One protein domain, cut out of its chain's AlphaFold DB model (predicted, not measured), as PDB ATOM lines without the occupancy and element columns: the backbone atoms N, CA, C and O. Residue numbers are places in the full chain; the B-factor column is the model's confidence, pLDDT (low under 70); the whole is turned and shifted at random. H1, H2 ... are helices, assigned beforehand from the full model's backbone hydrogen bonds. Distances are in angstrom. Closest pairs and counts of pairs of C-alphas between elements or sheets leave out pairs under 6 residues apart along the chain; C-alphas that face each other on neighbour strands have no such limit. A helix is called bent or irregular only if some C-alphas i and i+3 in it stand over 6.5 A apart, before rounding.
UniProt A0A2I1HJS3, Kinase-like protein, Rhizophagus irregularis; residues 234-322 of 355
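Overview. This is residues 234 to 322 of the 355 residues of the protein "Kinase-like protein" of Rhizophagus irregularis (UniProt A0A2I1HJS3). A long helix, H2, makes the long axis, and two shorter helices fold back along it as helical hairpins, H1 from its first residues and H3 from its last. H4 crosses H1 and H2 at wide angles, and the short H5 packs on H1, with an unnamed tail of residues 312 to 322 after it. The printed part has 89 residues with five named helices, H1 to H5 in order along the chain, and no named strand; the class is all helix. The whole is compact, with a radius of gyration of the C-alphas of 13.5 A, and its spans of 42 by 21 by 20 A only just make it a rod.

Along the chain. H2, residues 253 to 277, is the longest helix at 36.2 A, from C-alpha 253 at (-23.279, -34.327, -127.445) to C-alpha 277 at (10.469, -21.450, -124.419). H1, residues 235 to 247, begins with C-alpha 235 at (3.276, -33.939, -129.483) and measures 18.8 A. H3, residues 281 to 290, measures 15.0 A, and H4, residues 292 to 303, measures 16.9 A. H5, residues 306 to 311, measures 8.4 A and ends with C-alpha 311 at (-15.217, -43.828, -136.215).

Arrangement. H2 and H1 form a helical hairpin and touch, with the closest C-alphas, those of Ile 242 and Ala 262, 5.2 A apart. They run opposite ways at a steep tilt of 36 degrees, only just beyond shallow. H2 and H3 also form a helical hairpin; H2 touches H3 with residues 272 to 276 alone, and the closest C-alphas, of Glu 276 and Lys 284, are 5.5 A apart. Their tilt of 34 degrees is shallow, only just short of steep, and they run opposite ways. H4 touches H2 with residues 294 to 297 alone, the closest C-alphas being those of Ala 268 and Leu 294 at 6.2 A; the steep tilt is 68 degrees, only just short of about perpendicular. H4 touches H1 with residues 297 to 302 alone, about perpendicular at 79 degrees, with the C-alphas of Leu 238 and Ala 301 closest at 5.1 A. H3 and H4 only just touch, and only at the corner, with 3 pairs of C-alphas within 8 A; the closest, of Leu 288 and Ser 295, are 6.3 A apart. H1 touches H5 with residues 241 to 245 alone, the C-alphas of Ser 241 and Ala 306 being closest at 5.3 A. H5 is apart from H2 and H3, H1 is apart from H3, and H4 and H5 meet only through their link. In H1, H2, H4 and H5 each O i to N i+4 pair is within hydrogen-bond range; in H3, 4 of 6 are.

Size, cuts and confidence. The two C-alphas farthest apart, of Ser 251 and Ser 282, are 43.8 A apart. The printed part has no cut, and its four links are tight. The mean pLDDT of the printed part is 74.7, with 34 residues under 70, among them residues 281 to 293 and 312 to 322.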
ATOM      1  N   MET A 234       6.049 -36.931-130.294       79.19
ATOM      2  CA  MET A 234       4.690 -37.448-130.049       79.19
ATOM      3  C   MET A 234       3.645 -36.353-129.830       79.19
ATOM      4  O   MET A 234       2.450 -36.570-130.012       79.19
ATOM      5  N   ARG A 235       4.098 -35.147-129.479       88.25
ATOM      6  CA  ARG A 235       3.276 -33.939-129.483       88.25
ATOM      7  C   ARG A 235       2.511 -33.759-130.794       88.25
ATOM      8  O   ARG A 235       1.344 -33.389-130.746       88.25
ATOM      9  N   ASP A 236       3.147 -34.043-131.928       88.69
ATOM     10  CA  ASP A 236       2.569 -33.841-133.255       88.69
ATOM     11  C   ASP A 236       1.333 -34.734-133.459       88.69
ATOM     12  O   ASP A 236       0.368 -34.315-134.094       88.69
ATOM     13  N   HIS A 237       1.306 -35.924-132.847       84.69
ATOM     14  CA  HIS A 237       0.152 -36.830-132.870       84.69
ATOM     15  C   HIS A 237      -1.020 -36.301-132.035       84.69
ATOM     16  O   HIS A 237      -2.179 -36.379-132.455       84.69
ATOM     17  N   LEU A 238      -0.731 -35.715-130.868       89.19
ATOM     18  CA  LEU A 238      -1.753 -35.051-130.060       89.19
ATOM     19  C   LEU A 238      -2.290 -33.801-130.773       89.19
ATOM     20  O   LEU A 238      -3.504 -33.629-130.854       89.19
ATOM     21  N   ASP A 239      -1.415 -32.979-131.358       92.62
ATOM     22  CA  ASP A 239      -1.797 -31.806-132.156       92.62
ATOM     23  C   ASP A 239      -2.640 -32.221-133.378       92.62
ATOM     24  O   ASP A 239      -3.661 -31.597-133.680       92.62
ATOM     25  N   HIS A 240      -2.279 -33.315-134.058       92.00
ATOM     26  CA  HIS A 240      -3.070 -33.885-135.150       92.00
ATOM     27  C   HIS A 240      -4.466 -34.311-134.678       92.00
ATOM     28  O   HIS A 240      -5.468 -33.935-135.291       92.00
ATOM     29  N   SER A 241      -4.544 -35.026-133.554       89.50
ATOM     30  CA  SER A 241      -5.808 -35.471-132.960       89.50
ATOM     31  C   SER A 241      -6.709 -34.293-132.581       89.50
ATOM     32  O   SER A 241      -7.902 -34.300-132.888       89.50
ATOM     33  N   ILE A 242      -6.141 -33.250-131.966       94.00
ATOM     34  CA  ILE A 242      -6.841 -32.001-131.639       94.00
ATOM     35  C   ILE A 242      -7.397 -31.364-132.915       94.00
ATOM     36  O   ILE A 242      -8.594 -31.080-132.988       94.00
ATOM     37  N   ASN A 243      -6.559 -31.181-133.938       94.75
ATOM     38  CA  ASN A 243      -6.960 -30.566-135.203       94.75
ATOM     39  C   ASN A 243      -8.080 -31.346-135.892       94.75
ATOM     40  O   ASN A 243      -9.049 -30.743-136.353       94.75
ATOM     41  N   TYR A 244      -7.992 -32.677-135.913       93.12
ATOM     42  CA  TYR A 244      -9.040 -33.528-136.463       93.12
ATOM     43  C   TYR A 244     -10.367 -33.332-135.722       93.12
ATOM     44  O   TYR A 244     -11.388 -33.060-136.360       93.12
ATOM     45  N   ILE A 245     -10.358 -33.344-134.383       91.75
ATOM     46  CA  ILE A 245     -11.553 -33.056-133.574       91.75
ATOM     47  C   ILE A 245     -12.145 -31.685-133.930       91.75
ATOM     48  O   ILE A 245     -13.368 -31.558-134.026       91.75
ATOM     49  N   ARG A 246     -11.314 -30.662-134.184       93.94
ATOM     50  CA  ARG A 246     -11.796 -29.316-134.549       93.94
ATOM     51  C   ARG A 246     -12.597 -29.284-135.848       93.94
ATOM     52  O   ARG A 246     -13.470 -28.427-135.982       93.94
ATOM     53  N   THR A 247     -12.350 -30.214-136.767       94.19
ATOM     54  CA  THR A 247     -13.115 -30.323-138.020       94.19
ATOM     55  C   THR A 247     -14.523 -30.895-137.819       94.19
ATOM     56  O   THR A 247     -15.388 -30.722-138.679       94.19
ATOM     57  N   LEU A 248     -14.784 -31.550-136.682       90.94
ATOM     58  CA  LEU A 248     -16.046 -32.239-136.438       90.94
ATOM     59  C   LEU A 248     -17.188 -31.268-136.106       90.94
ATOM     60  O   LEU A 248     -17.007 -30.324-135.326       90.94
ATOM     61  N   PRO A 249     -18.412 -31.534-136.599       90.44
ATOM     62  CA  PRO A 249     -19.571 -30.708-136.296       90.44
ATOM     63  C   PRO A 249     -19.961 -30.827-134.817       90.44
ATOM     64  O   PRO A 249     -20.139 -31.926-134.290       90.44
ATOM     65  N   LYS A 250     -20.196 -29.693-134.150       86.38
ATOM     66  CA  LYS A 250     -20.617 -29.626-132.732       86.38
ATOM     67  C   LYS A 250     -22.094 -29.989-132.495       86.38
ATOM     68  O   LYS A 250     -22.645 -29.681-131.442       86.38
ATOM     69  N   SER A 251     -22.763 -30.597-133.474       79.50
ATOM     70  CA  SER A 251     -24.205 -30.872-133.439       79.50
ATOM     71  C   SER A 251     -24.593 -32.024-132.508       79.50
ATOM     72  O   SER A 251     -25.754 -32.125-132.124       79.50
ATOM     73  N   THR A 252     -23.642 -32.881-132.129       83.06
ATOM     74  CA  THR A 252     -23.881 -34.021-131.227       83.06
ATOM     75  C   THR A 252     -23.208 -33.814-129.874       83.06
ATOM     76  O   THR A 252     -22.111 -33.258-129.818       83.06
ATOM     77  N   ASN A 253     -23.824 -34.336-128.808       76.94
ATOM     78  CA  ASN A 253     -23.279 -34.327-127.445       76.94
ATOM     79  C   ASN A 253     -21.877 -34.977-127.383       76.94
ATOM     80  O   ASN A 253     -20.946 -34.417-126.812       76.94
ATOM     81  N   TYR A 254     -21.691 -36.090-128.098       77.00
ATOM     82  CA  TYR A 254     -20.396 -36.759-128.233       77.00
ATOM     83  C   TYR A 254     -19.313 -35.837-128.819       77.00
ATOM     84  O   TYR A 254     -18.275 -35.636-128.192       77.00
ATOM     85  N   ASN A 255     -19.573 -35.192-129.963       83.75
ATOM     86  CA  ASN A 255     -18.609 -34.262-130.559       83.75
ATOM     87  C   ASN A 255     -18.353 -33.037-129.669       83.75
ATOM     88  O   ASN A 255     -17.211 -32.612-129.563       83.75
ATOM     89  N   GLN A 256     -19.369 -32.472-129.006       82.94
ATOM     90  CA  GLN A 256     -19.168 -31.330-128.097       82.94
ATOM     91  C   GLN A 256     -18.154 -31.645-127.000       82.94
ATOM     92  O   GLN A 256     -17.266 -30.840-126.740       82.94
ATOM     93  N   ARG A 257     -18.215 -32.845-126.430       77.12
ATOM     94  CA  ARG A 257     -17.284 -33.254-125.378       77.12
ATOM     95  C   ARG A 257     -15.915 -33.672-125.909       77.12
ATOM     96  O   ARG A 257     -14.922 -33.485-125.217       77.12
ATOM     97  N   LEU A 258     -15.824 -34.158-127.151       80.50
ATOM     98  CA  LEU A 258     -14.528 -34.271-127.830       80.50
ATOM     99  C   LEU A 258     -13.879 -32.889-127.990       80.50
ATOM    100  O   LEU A 258     -12.684 -32.750-127.757       80.50
ATOM    101  N   HIS A 259     -14.659 -31.858-128.335       88.88
ATOM    102  CA  HIS A 259     -14.165 -30.478-128.405       88.88
ATOM    103  C   HIS A 259     -13.717 -29.947-127.033       88.88
ATOM    104  O   HIS A 259     -12.672 -29.311-126.976       88.88
ATOM    105  N   GLU A 260     -14.434 -30.248-125.946       85.25
ATOM    106  CA  GLU A 260     -14.000 -29.915-124.573       85.25
ATOM    107  C   GLU A 260     -12.678 -30.610-124.208       85.25
ATOM    108  O   GLU A 260     -11.773 -29.998-123.646       85.25
ATOM    109  N   LEU A 261     -12.535 -31.886-124.572       79.00
ATOM    110  CA  LEU A 261     -11.304 -32.641-124.353       79.00
ATOM    111  C   LEU A 261     -10.136 -32.082-125.183       79.00
ATOM    112  O   LEU A 261      -9.007 -31.996-124.697       79.00
ATOM    113  N   ALA A 262     -10.414 -31.638-126.409       87.56
ATOM    114  CA  ALA A 262      -9.456 -30.921-127.239       87.56
ATOM    115  C   ALA A 262      -9.064 -29.562-126.632       87.56
ATOM    116  O   ALA A 262      -7.888 -29.219-126.680       87.56
ATOM    117  N   ASP A 263      -9.992 -28.827-126.003       87.31
ATOM    118  CA  ASP A 263      -9.684 -27.576-125.288       87.31
ATOM    119  C   ASP A 263      -8.717 -27.821-124.113       87.31
ATOM    120  O   ASP A 263      -7.770 -27.057-123.901       87.31
ATOM    121  N   ILE A 264      -8.927 -28.907-123.357       84.06
ATOM    122  CA  ILE A 264      -8.053 -29.311-122.244       84.06
ATOM    123  C   ILE A 264      -6.652 -29.655-122.758       84.06
ATOM    124  O   ILE A 264      -5.659 -29.133-122.237       84.06
ATOM    125  N   ALA A 265      -6.569 -30.496-123.791       85.31
ATOM    126  CA  ALA A 265      -5.299 -30.904-124.378       85.31
ATOM    127  C   ALA A 265      -4.545 -29.718-124.990       85.31
ATOM    128  O   ALA A 265      -3.358 -29.553-124.728       85.31
ATOM    129  N   GLU A 266      -5.230 -28.842-125.722       91.88
ATOM    130  CA  GLU A 266      -4.639 -27.648-126.328       91.88
ATOM    131  C   GLU A 266      -4.085 -26.688-125.265       91.88
ATOM    132  O   GLU A 266      -2.964 -26.192-125.393       91.88
ATOM    133  N   ASN A 267      -4.809 -26.479-124.161       89.31
ATOM    134  CA  ASN A 267      -4.323 -25.679-123.037       89.31
ATOM    135  C   ASN A 267      -3.092 -26.319-122.369       89.31
ATOM    136  O   ASN A 267      -2.127 -25.625-122.045       89.31
ATOM    137  N   ALA A 268      -3.094 -27.641-122.185       84.06
ATOM    138  CA  ALA A 268      -1.959 -28.366-121.619       84.06
ATOM    139  C   ALA A 268      -0.721 -28.293-122.533       84.06
ATOM    140  O   ALA A 268       0.377 -27.984-122.066       84.06
ATOM    141  N   VAL A 269      -0.904 -28.476-123.845       88.69
ATOM    142  CA  VAL A 269       0.146 -28.331-124.861       88.69
ATOM    143  C   VAL A 269       0.667 -26.895-124.914       88.69
ATOM    144  O   VAL A 269       1.874 -26.700-125.055       88.69
ATOM    145  N   LYS A 270      -0.201 -25.886-124.791       89.00
ATOM    146  CA  LYS A 270       0.192 -24.473-124.762       89.00
ATOM    147  C   LYS A 270       1.049 -24.149-123.538       89.00
ATOM    148  O   LYS A 270       2.129 -23.593-123.702       89.00
ATOM    149  N   LYS A 271       0.618 -24.556-122.340       86.44
ATOM    150  CA  LYS A 271       1.400 -24.383-121.102       86.44
ATOM    151  C   LYS A 271       2.757 -25.076-121.180       86.44
ATOM    152  O   LYS A 271       3.750 -24.538-120.703       86.44
ATOM    153  N   TRP A 272       2.803 -26.248-121.812       87.00
ATOM    154  CA  TRP A 272       4.056 -26.943-122.070       87.00
ATOM    155  C   TRP A 272       4.970 -26.143-123.009       87.00
ATOM    156  O   TRP A 272       6.113 -25.902-122.645       87.00
ATOM    157  N   LYS A 273       4.449 -25.637-124.139       86.12
ATOM    158  CA  LYS A 273       5.158 -24.733-125.079       86.12
ATOM    159  C   LYS A 273       5.749 -23.514-124.347       86.12
ATOM    160  O   LYS A 273       6.944 -23.263-124.428       86.12
ATOM    161  N   GLU A 274       4.929 -22.815-123.562       85.25
ATOM    162  CA  GLU A 274       5.339 -21.628-122.794       85.25
ATOM    163  C   GLU A 274       6.433 -21.943-121.763       85.25
ATOM    164  O   GLU A 274       7.348 -21.144-121.553       85.25
ATOM    165  N   TYR A 275       6.364 -23.114-121.124       81.56
ATOM    166  CA  TYR A 275       7.415 -23.575-120.222       81.56
ATOM    167  C   TYR A 275       8.707 -23.898-120.985       81.56
ATOM    168  O   TYR A 275       9.792 -23.516-120.546       81.56
ATOM    169  N   GLU A 276       8.613 -24.571-122.134       81.44
ATOM    170  CA  GLU A 276       9.766 -24.935-122.962       81.44
ATOM    171  C   GLU A 276      10.538 -23.728-123.493       81.44
ATOM    172  O   GLU A 276      11.770 -23.774-123.543       81.44
ATOM    173  N   ASP A 277       9.844 -22.661-123.875       80.44
ATOM    174  CA  ASP A 277      10.469 -21.450-124.419       80.44
ATOM    175  C   ASP A 277      11.328 -20.714-123.375       80.44
ATOM    176  O   ASP A 277      12.250 -19.981-123.730       80.44
ATOM    177  N   ASN A 278      11.078 -20.962-122.086       75.12
ATOM    178  CA  ASN A 278      11.744 -20.305-120.960       75.12
ATOM    179  C   ASN A 278      12.685 -21.229-120.158       75.12
ATOM    180  O   ASN A 278      13.169 -20.824-119.103       75.12
ATOM    181  N   SER A 279      12.942 -22.458-120.629       74.94
ATOM    182  CA  SER A 279      13.614 -23.507-119.840       74.94
ATOM    183  C   SER A 279      14.802 -24.166-120.548       74.94
ATOM    184  O   SER A 279      14.836 -24.305-121.773       74.94
ATOM    185  N   THR A 280      15.768 -24.662-119.770       72.12
ATOM    186  CA  THR A 280      16.885 -25.486-120.270       72.12
ATOM    187  C   THR A 280      16.421 -26.890-120.690       72.12
ATOM    188  O   THR A 280      15.371 -27.365-120.259       72.12
ATOM    189  N   SER A 281      17.205 -27.620-121.498       61.25
ATOM    190  CA  SER A 281      16.817 -28.966-121.981       61.25
ATOM    191  C   SER A 281      16.541 -29.984-120.861       61.25
ATOM    192  O   SER A 281      15.714 -30.878-121.029       61.25
ATOM    193  N   SER A 282      17.192 -29.839-119.702       57.59
ATOM    194  CA  SER A 282      16.954 -30.675-118.519       57.59
ATOM    195  C   SER A 282      15.618 -30.354-117.841       57.59
ATOM    196  O   SER A 282      14.887 -31.256-117.434       57.59
ATOM    197  N   GLU A 283      15.254 -29.074-117.781       60.59
ATOM    198  CA  GLU A 283      14.007 -28.591-117.181       60.59
ATOM    199  C   GLU A 283      12.787 -28.925-118.049       60.59
ATOM    200  O   GLU A 283      11.756 -29.341-117.524       60.59
ATOM    201  N   LYS A 284      12.926 -28.873-119.382       68.50
ATOM    202  CA  LYS A 284      11.878 -29.286-120.337       68.50
ATOM    203  C   LYS A 284      11.360 -30.704-120.070       68.50
ATOM    204  O   LYS A 284      10.157 -30.962-120.134       68.50
ATOM    205  N   ARG A 285      12.255 -31.631-119.718       62.53
ATOM    206  CA  ARG A 285      11.909 -33.024-119.380       62.53
ATOM    207  C   ARG A 285      11.203 -33.143-118.035       62.53
ATOM    208  O   ARG A 285      10.234 -33.892-117.920       62.53
ATOM    209  N   LYS A 286      11.629 -32.342-117.055       58.75
ATOM    210  CA  LYS A 286      11.013 -32.286-115.722       58.75
ATOM    211  C   LYS A 286       9.596 -31.708-115.728       58.75
ATOM    212  O   LYS A 286       8.813 -31.970-114.822       58.75
ATOM    213  N   TYR A 287       9.226 -30.905-116.718       66.69
ATOM    214  CA  TYR A 287       7.850 -30.411-116.805       66.69
ATOM    215  C   TYR A 287       6.869 -31.511-117.193       66.69
ATOM    216  O   TYR A 287       5.849 -31.724-116.533       66.69
ATOM    217  N   LEU A 288       7.215 -32.249-118.247       62.66
ATOM    218  CA  LEU A 288       6.425 -33.369-118.743       62.66
ATOM    219  C   LEU A 288       6.324 -34.473-117.681       62.66
ATOM    220  O   LEU A 288       5.247 -35.022-117.448       62.66
ATOM    221  N   SER A 289       7.416 -34.704-116.943       54.38
ATOM    222  CA  SER A 289       7.451 -35.659-115.835       54.38
ATOM    223  C   SER A 289       6.463 -35.342-114.713       54.38
ATOM    224  O   SER A 289       5.919 -36.243-114.082       54.38
ATOM    225  N   ASN A 290       6.222 -34.056-114.466       53.31
ATOM    226  CA  ASN A 290       5.354 -33.580-113.393       53.31
ATOM    227  C   ASN A 290       3.921 -33.284-113.863       53.31
ATOM    228  O   ASN A 290       3.059 -32.969-113.045       53.31
ATOM    229  N   THR A 291       3.638 -33.428-115.162       59.84
ATOM    230  CA  THR A 291       2.323 -33.146-115.753       59.84
ATOM    231  C   THR A 291       1.684 -34.442-116.249       59.84
ATOM    232  O   THR A 291       1.613 -34.712-117.447       59.84
ATOM    233  N   ARG A 292       1.216 -35.266-115.299       56.06
ATOM    234  CA  ARG A 292       0.678 -36.617-115.551       56.06
ATOM    235  C   ARG A 292      -0.378 -36.654-116.660       56.06
ATOM    236  O   ARG A 292      -0.308 -37.522-117.521       56.06
ATOM    237  N   SER A 293      -1.332 -35.726-116.650       63.00
ATOM    238  CA  SER A 293      -2.419 -35.697-117.635       63.00
ATOM    239  C   SER A 293      -1.923 -35.451-119.059       63.00
ATOM    240  O   SER A 293      -2.334 -36.145-119.982       63.00
ATOM    241  N   LEU A 294      -0.989 -34.513-119.241       72.12
ATOM    242  CA  LEU A 294      -0.378 -34.228-120.540       72.12
ATOM    243  C   LEU A 294       0.370 -35.444-121.089       72.12
ATOM    244  O   LEU A 294       0.179 -35.807-122.246       72.12
ATOM    245  N   SER A 295       1.169 -36.103-120.249       62.06
ATOM    246  CA  SER A 295       1.906 -37.308-120.637       62.06
ATOM    247  C   SER A 295       0.971 -38.435-121.088       62.06
ATOM    248  O   SER A 295       1.240 -39.090-122.091       62.06
ATOM    249  N   ILE A 296      -0.164 -38.625-120.406       62.53
ATOM    250  CA  ILE A 296      -1.179 -39.620-120.788       62.53
ATOM    251  C   ILE A 296      -1.853 -39.250-122.117       62.53
ATOM    252  O   ILE A 296      -1.993 -40.111-122.988       62.53
ATOM    253  N   MET A 297      -2.234 -37.984-122.305       69.44
ATOM    254  CA  MET A 297      -2.846 -37.518-123.558       69.44
ATOM    255  C   MET A 297      -1.917 -37.742-124.752       69.44
ATOM    256  O   MET A 297      -2.359 -38.223-125.789       69.44
ATOM    257  N   ILE A 298      -0.624 -37.451-124.590       70.69
ATOM    258  CA  ILE A 298       0.382 -37.639-125.639       70.69
ATOM    259  C   ILE A 298       0.550 -39.122-125.984       70.69
ATOM    260  O   ILE A 298       0.484 -39.487-127.155       70.69
ATOM    261  N   LEU A 299       0.733 -39.982-124.977       64.75
ATOM    262  CA  LEU A 299       0.924 -41.418-125.197       64.75
ATOM    263  C   LEU A 299      -0.303 -42.058-125.853       64.75
ATOM    264  O   LEU A 299      -0.171 -42.846-126.784       64.75
ATOM    265  N   THR A 300      -1.505 -41.700-125.399       63.56
ATOM    266  CA  THR A 300      -2.744 -42.246-125.968       63.56
ATOM    267  C   THR A 300      -2.985 -41.765-127.396       63.56
ATOM    268  O   THR A 300      -3.318 -42.594-128.236       63.56
ATOM    269  N   ALA A 301      -2.729 -40.488-127.704       70.69
ATOM    270  CA  ALA A 301      -2.817 -39.960-129.069       70.69
ATOM    271  C   ALA A 301      -1.779 -40.570-130.026       70.69
ATOM    272  O   ALA A 301      -2.019 -40.664-131.225       70.69
ATOM    273  N   TYR A 302      -0.612 -40.963-129.511       68.38
ATOM    274  CA  TYR A 302       0.410 -41.640-130.309       68.38
ATOM    275  C   TYR A 302      -0.008 -43.068-130.688       68.38
ATOM    276  O   TYR A 302       0.260 -43.518-131.798       68.38
ATOM    277  N   VAL A 303      -0.680 -43.779-129.777       60.28
ATOM    278  CA  VAL A 303      -1.093 -45.175-129.995       60.28
ATOM    279  C   VAL A 303      -2.420 -45.284-130.751       60.28
ATOM    280  O   VAL A 303      -2.600 -46.209-131.543       60.28
ATOM    281  N   LEU A 304      -3.357 -44.365-130.513       61.41
ATOM    282  CA  LEU A 304      -4.691 -44.392-131.103       61.41
ATOM    283  C   LEU A 304      -4.828 -43.327-132.186       61.41
ATOM    284  O   LEU A 304      -4.893 -42.134-131.904       61.41
ATOM    285  N   ASP A 305      -4.962 -43.781-133.430       73.31
ATOM    286  CA  ASP A 305      -5.333 -42.902-134.531       73.31
ATOM    287  C   ASP A 305      -6.708 -42.261-134.276       73.31
ATOM    288  O   ASP A 305      -7.700 -42.943-133.985       73.31
ATOM    289  N   ALA A 306      -6.768 -40.935-134.398       75.31
ATOM    290  CA  ALA A 306      -7.941 -40.172-134.009       75.31
ATOM    291  C   ALA A 306      -9.150 -40.453-134.905       75.31
ATOM    292  O   ALA A 306     -10.275 -40.582-134.412       75.31
ATOM    293  N   GLU A 307      -8.924 -40.578-136.214       79.12
ATOM    294  CA  GLU A 307      -9.978 -40.884-137.177       79.12
ATOM    295  C   GLU A 307     -10.594 -42.254-136.879       79.12
ATOM    296  O   GLU A 307     -11.818 -42.387-136.751       79.12
ATOM    297  N   THR A 308      -9.741 -43.255-136.678       67.31
ATOM    298  CA  THR A 308     -10.137 -44.628-136.369       67.31
ATOM    299  C   THR A 308     -10.858 -44.724-135.026       67.31
ATOM    300  O   THR A 308     -11.918 -45.352-134.948       67.31
ATOM    301  N   ALA A 309     -10.351 -44.080-133.972       61.97
ATOM    302  CA  ALA A 309     -10.983 -44.088-132.653       61.97
ATOM    303  C   ALA A 309     -12.390 -43.469-132.702       61.97
ATOM    304  O   ALA A 309     -13.367 -44.076-132.254       61.97
ATOM    305  N   ILE A 310     -12.525 -42.298-133.329       70.31
ATOM    306  CA  ILE A 310     -13.801 -41.575-133.415       70.31
ATOM    307  C   ILE A 310     -14.811 -42.331-134.284       70.31
ATOM    308  O   ILE A 310     -15.987 -42.427-133.918       70.31
ATOM    309  N   LYS A 311     -14.371 -42.951-135.388       70.00
ATOM    310  CA  LYS A 311     -15.217 -43.828-136.215       70.00
ATOM    311  C   LYS A 311     -15.811 -44.986-135.406       70.00
ATOM    312  O   LYS A 311     -16.954 -45.378-135.640       70.00
ATOM    313  N   ASN A 312     -15.066 -45.480-134.420       61.50
ATOM    314  CA  ASN A 312     -15.493 -46.527-133.493       61.50
ATOM    315  C   ASN A 312     -16.175 -45.991-132.215       61.50
ATOM    316  O   ASN A 312     -16.443 -46.765-131.298       61.50
ATOM    317  N   LYS A 313     -16.513 -44.692-132.156       63.12
ATOM    318  CA  LYS A 313     -17.126 -44.006-130.997       63.12
ATOM    319  C   LYS A 313     -16.274 -44.050-129.723       63.12
ATOM    320  O   LYS A 313     -16.805 -44.094-128.613       63.12
ATOM    321  N   GLN A 314     -14.958 -44.031-129.881       60.06
ATOM    322  CA  GLN A 314     -13.981 -44.023-128.797       60.06
ATOM    323  C   GLN A 314     -13.322 -42.647-128.679       60.06
ATOM    324  O   GLN A 314     -13.360 -41.845-129.610       60.06
ATOM    325  N   SER A 315     -12.746 -42.347-127.515       61.94
ATOM    326  CA  SER A 315     -11.950 -41.126-127.367       61.94
ATOM    327  C   SER A 315     -10.586 -41.332-128.033       61.94
ATOM    328  O   SER A 315      -9.954 -42.349-127.752       61.94
ATOM    329  N   PRO A 316     -10.121 -40.400-128.880       64.56
ATOM    330  CA  PRO A 316      -8.836 -40.528-129.569       64.56
ATOM    331  C   PRO A 316      -7.635 -40.361-128.628       64.56
ATOM    332  O   PRO A 316      -6.564 -40.888-128.884       64.56
ATOM    333  N   PHE A 317      -7.817 -39.662-127.508       65.69
ATOM    334  CA  PHE A 317      -6.848 -39.572-126.418       65.69
ATOM    335  C   PHE A 317      -7.577 -39.385-125.088       65.69
ATOM    336  O   PHE A 317      -8.787 -39.142-125.067       65.69
ATOM    337  N   LEU A 318      -6.870 -39.537-123.968       61.16
ATOM    338  CA  LEU A 318      -7.449 -39.455-122.625       61.16
ATOM    339  C   LEU A 318      -6.602 -38.574-121.709       61.16
ATOM    340  O   LEU A 318      -5.380 -38.620-121.751       61.16
ATOM    341  N   GLU A 319      -7.255 -37.803-120.838       50.31
ATOM    342  CA  GLU A 319      -6.578 -37.016-119.795       50.31
ATOM    343  C   GLU A 319      -6.106 -37.897-118.625       50.31
ATOM    344  O   GLU A 319      -5.111 -37.609-117.958       50.31
ATOM    345  N   VAL A 320      -6.825 -38.994-118.384       45.06
ATOM    346  CA  VAL A 320      -6.562 -39.967-117.327       45.06
ATOM    347  C   VAL A 320      -6.840 -41.357-117.888       45.06
ATOM    348  O   VAL A 320      -7.861 -41.575-118.536       45.06
ATOM    349  N   ILE A 321      -5.942 -42.300-117.619       43.56
ATOM    350  CA  ILE A 321      -6.219 -43.727-117.797       43.56
ATOM    351  C   ILE A 321      -6.712 -44.238-116.449       43.56
ATOM    352  O   ILE A 321      -5.953 -44.251-115.479       43.56
ATOM    353  N   ASP A 322      -7.985 -44.621-116.399       33.50
ATOM    354  CA  ASP A 322      -8.566 -45.312-115.253       33.50
ATOM    355  C   ASP A 322      -8.459 -46.816-115.521       33.50
ATOM    356  O   ASP A 322      -9.053 -47.340-116.465       33.50
TER     357      ASP A 322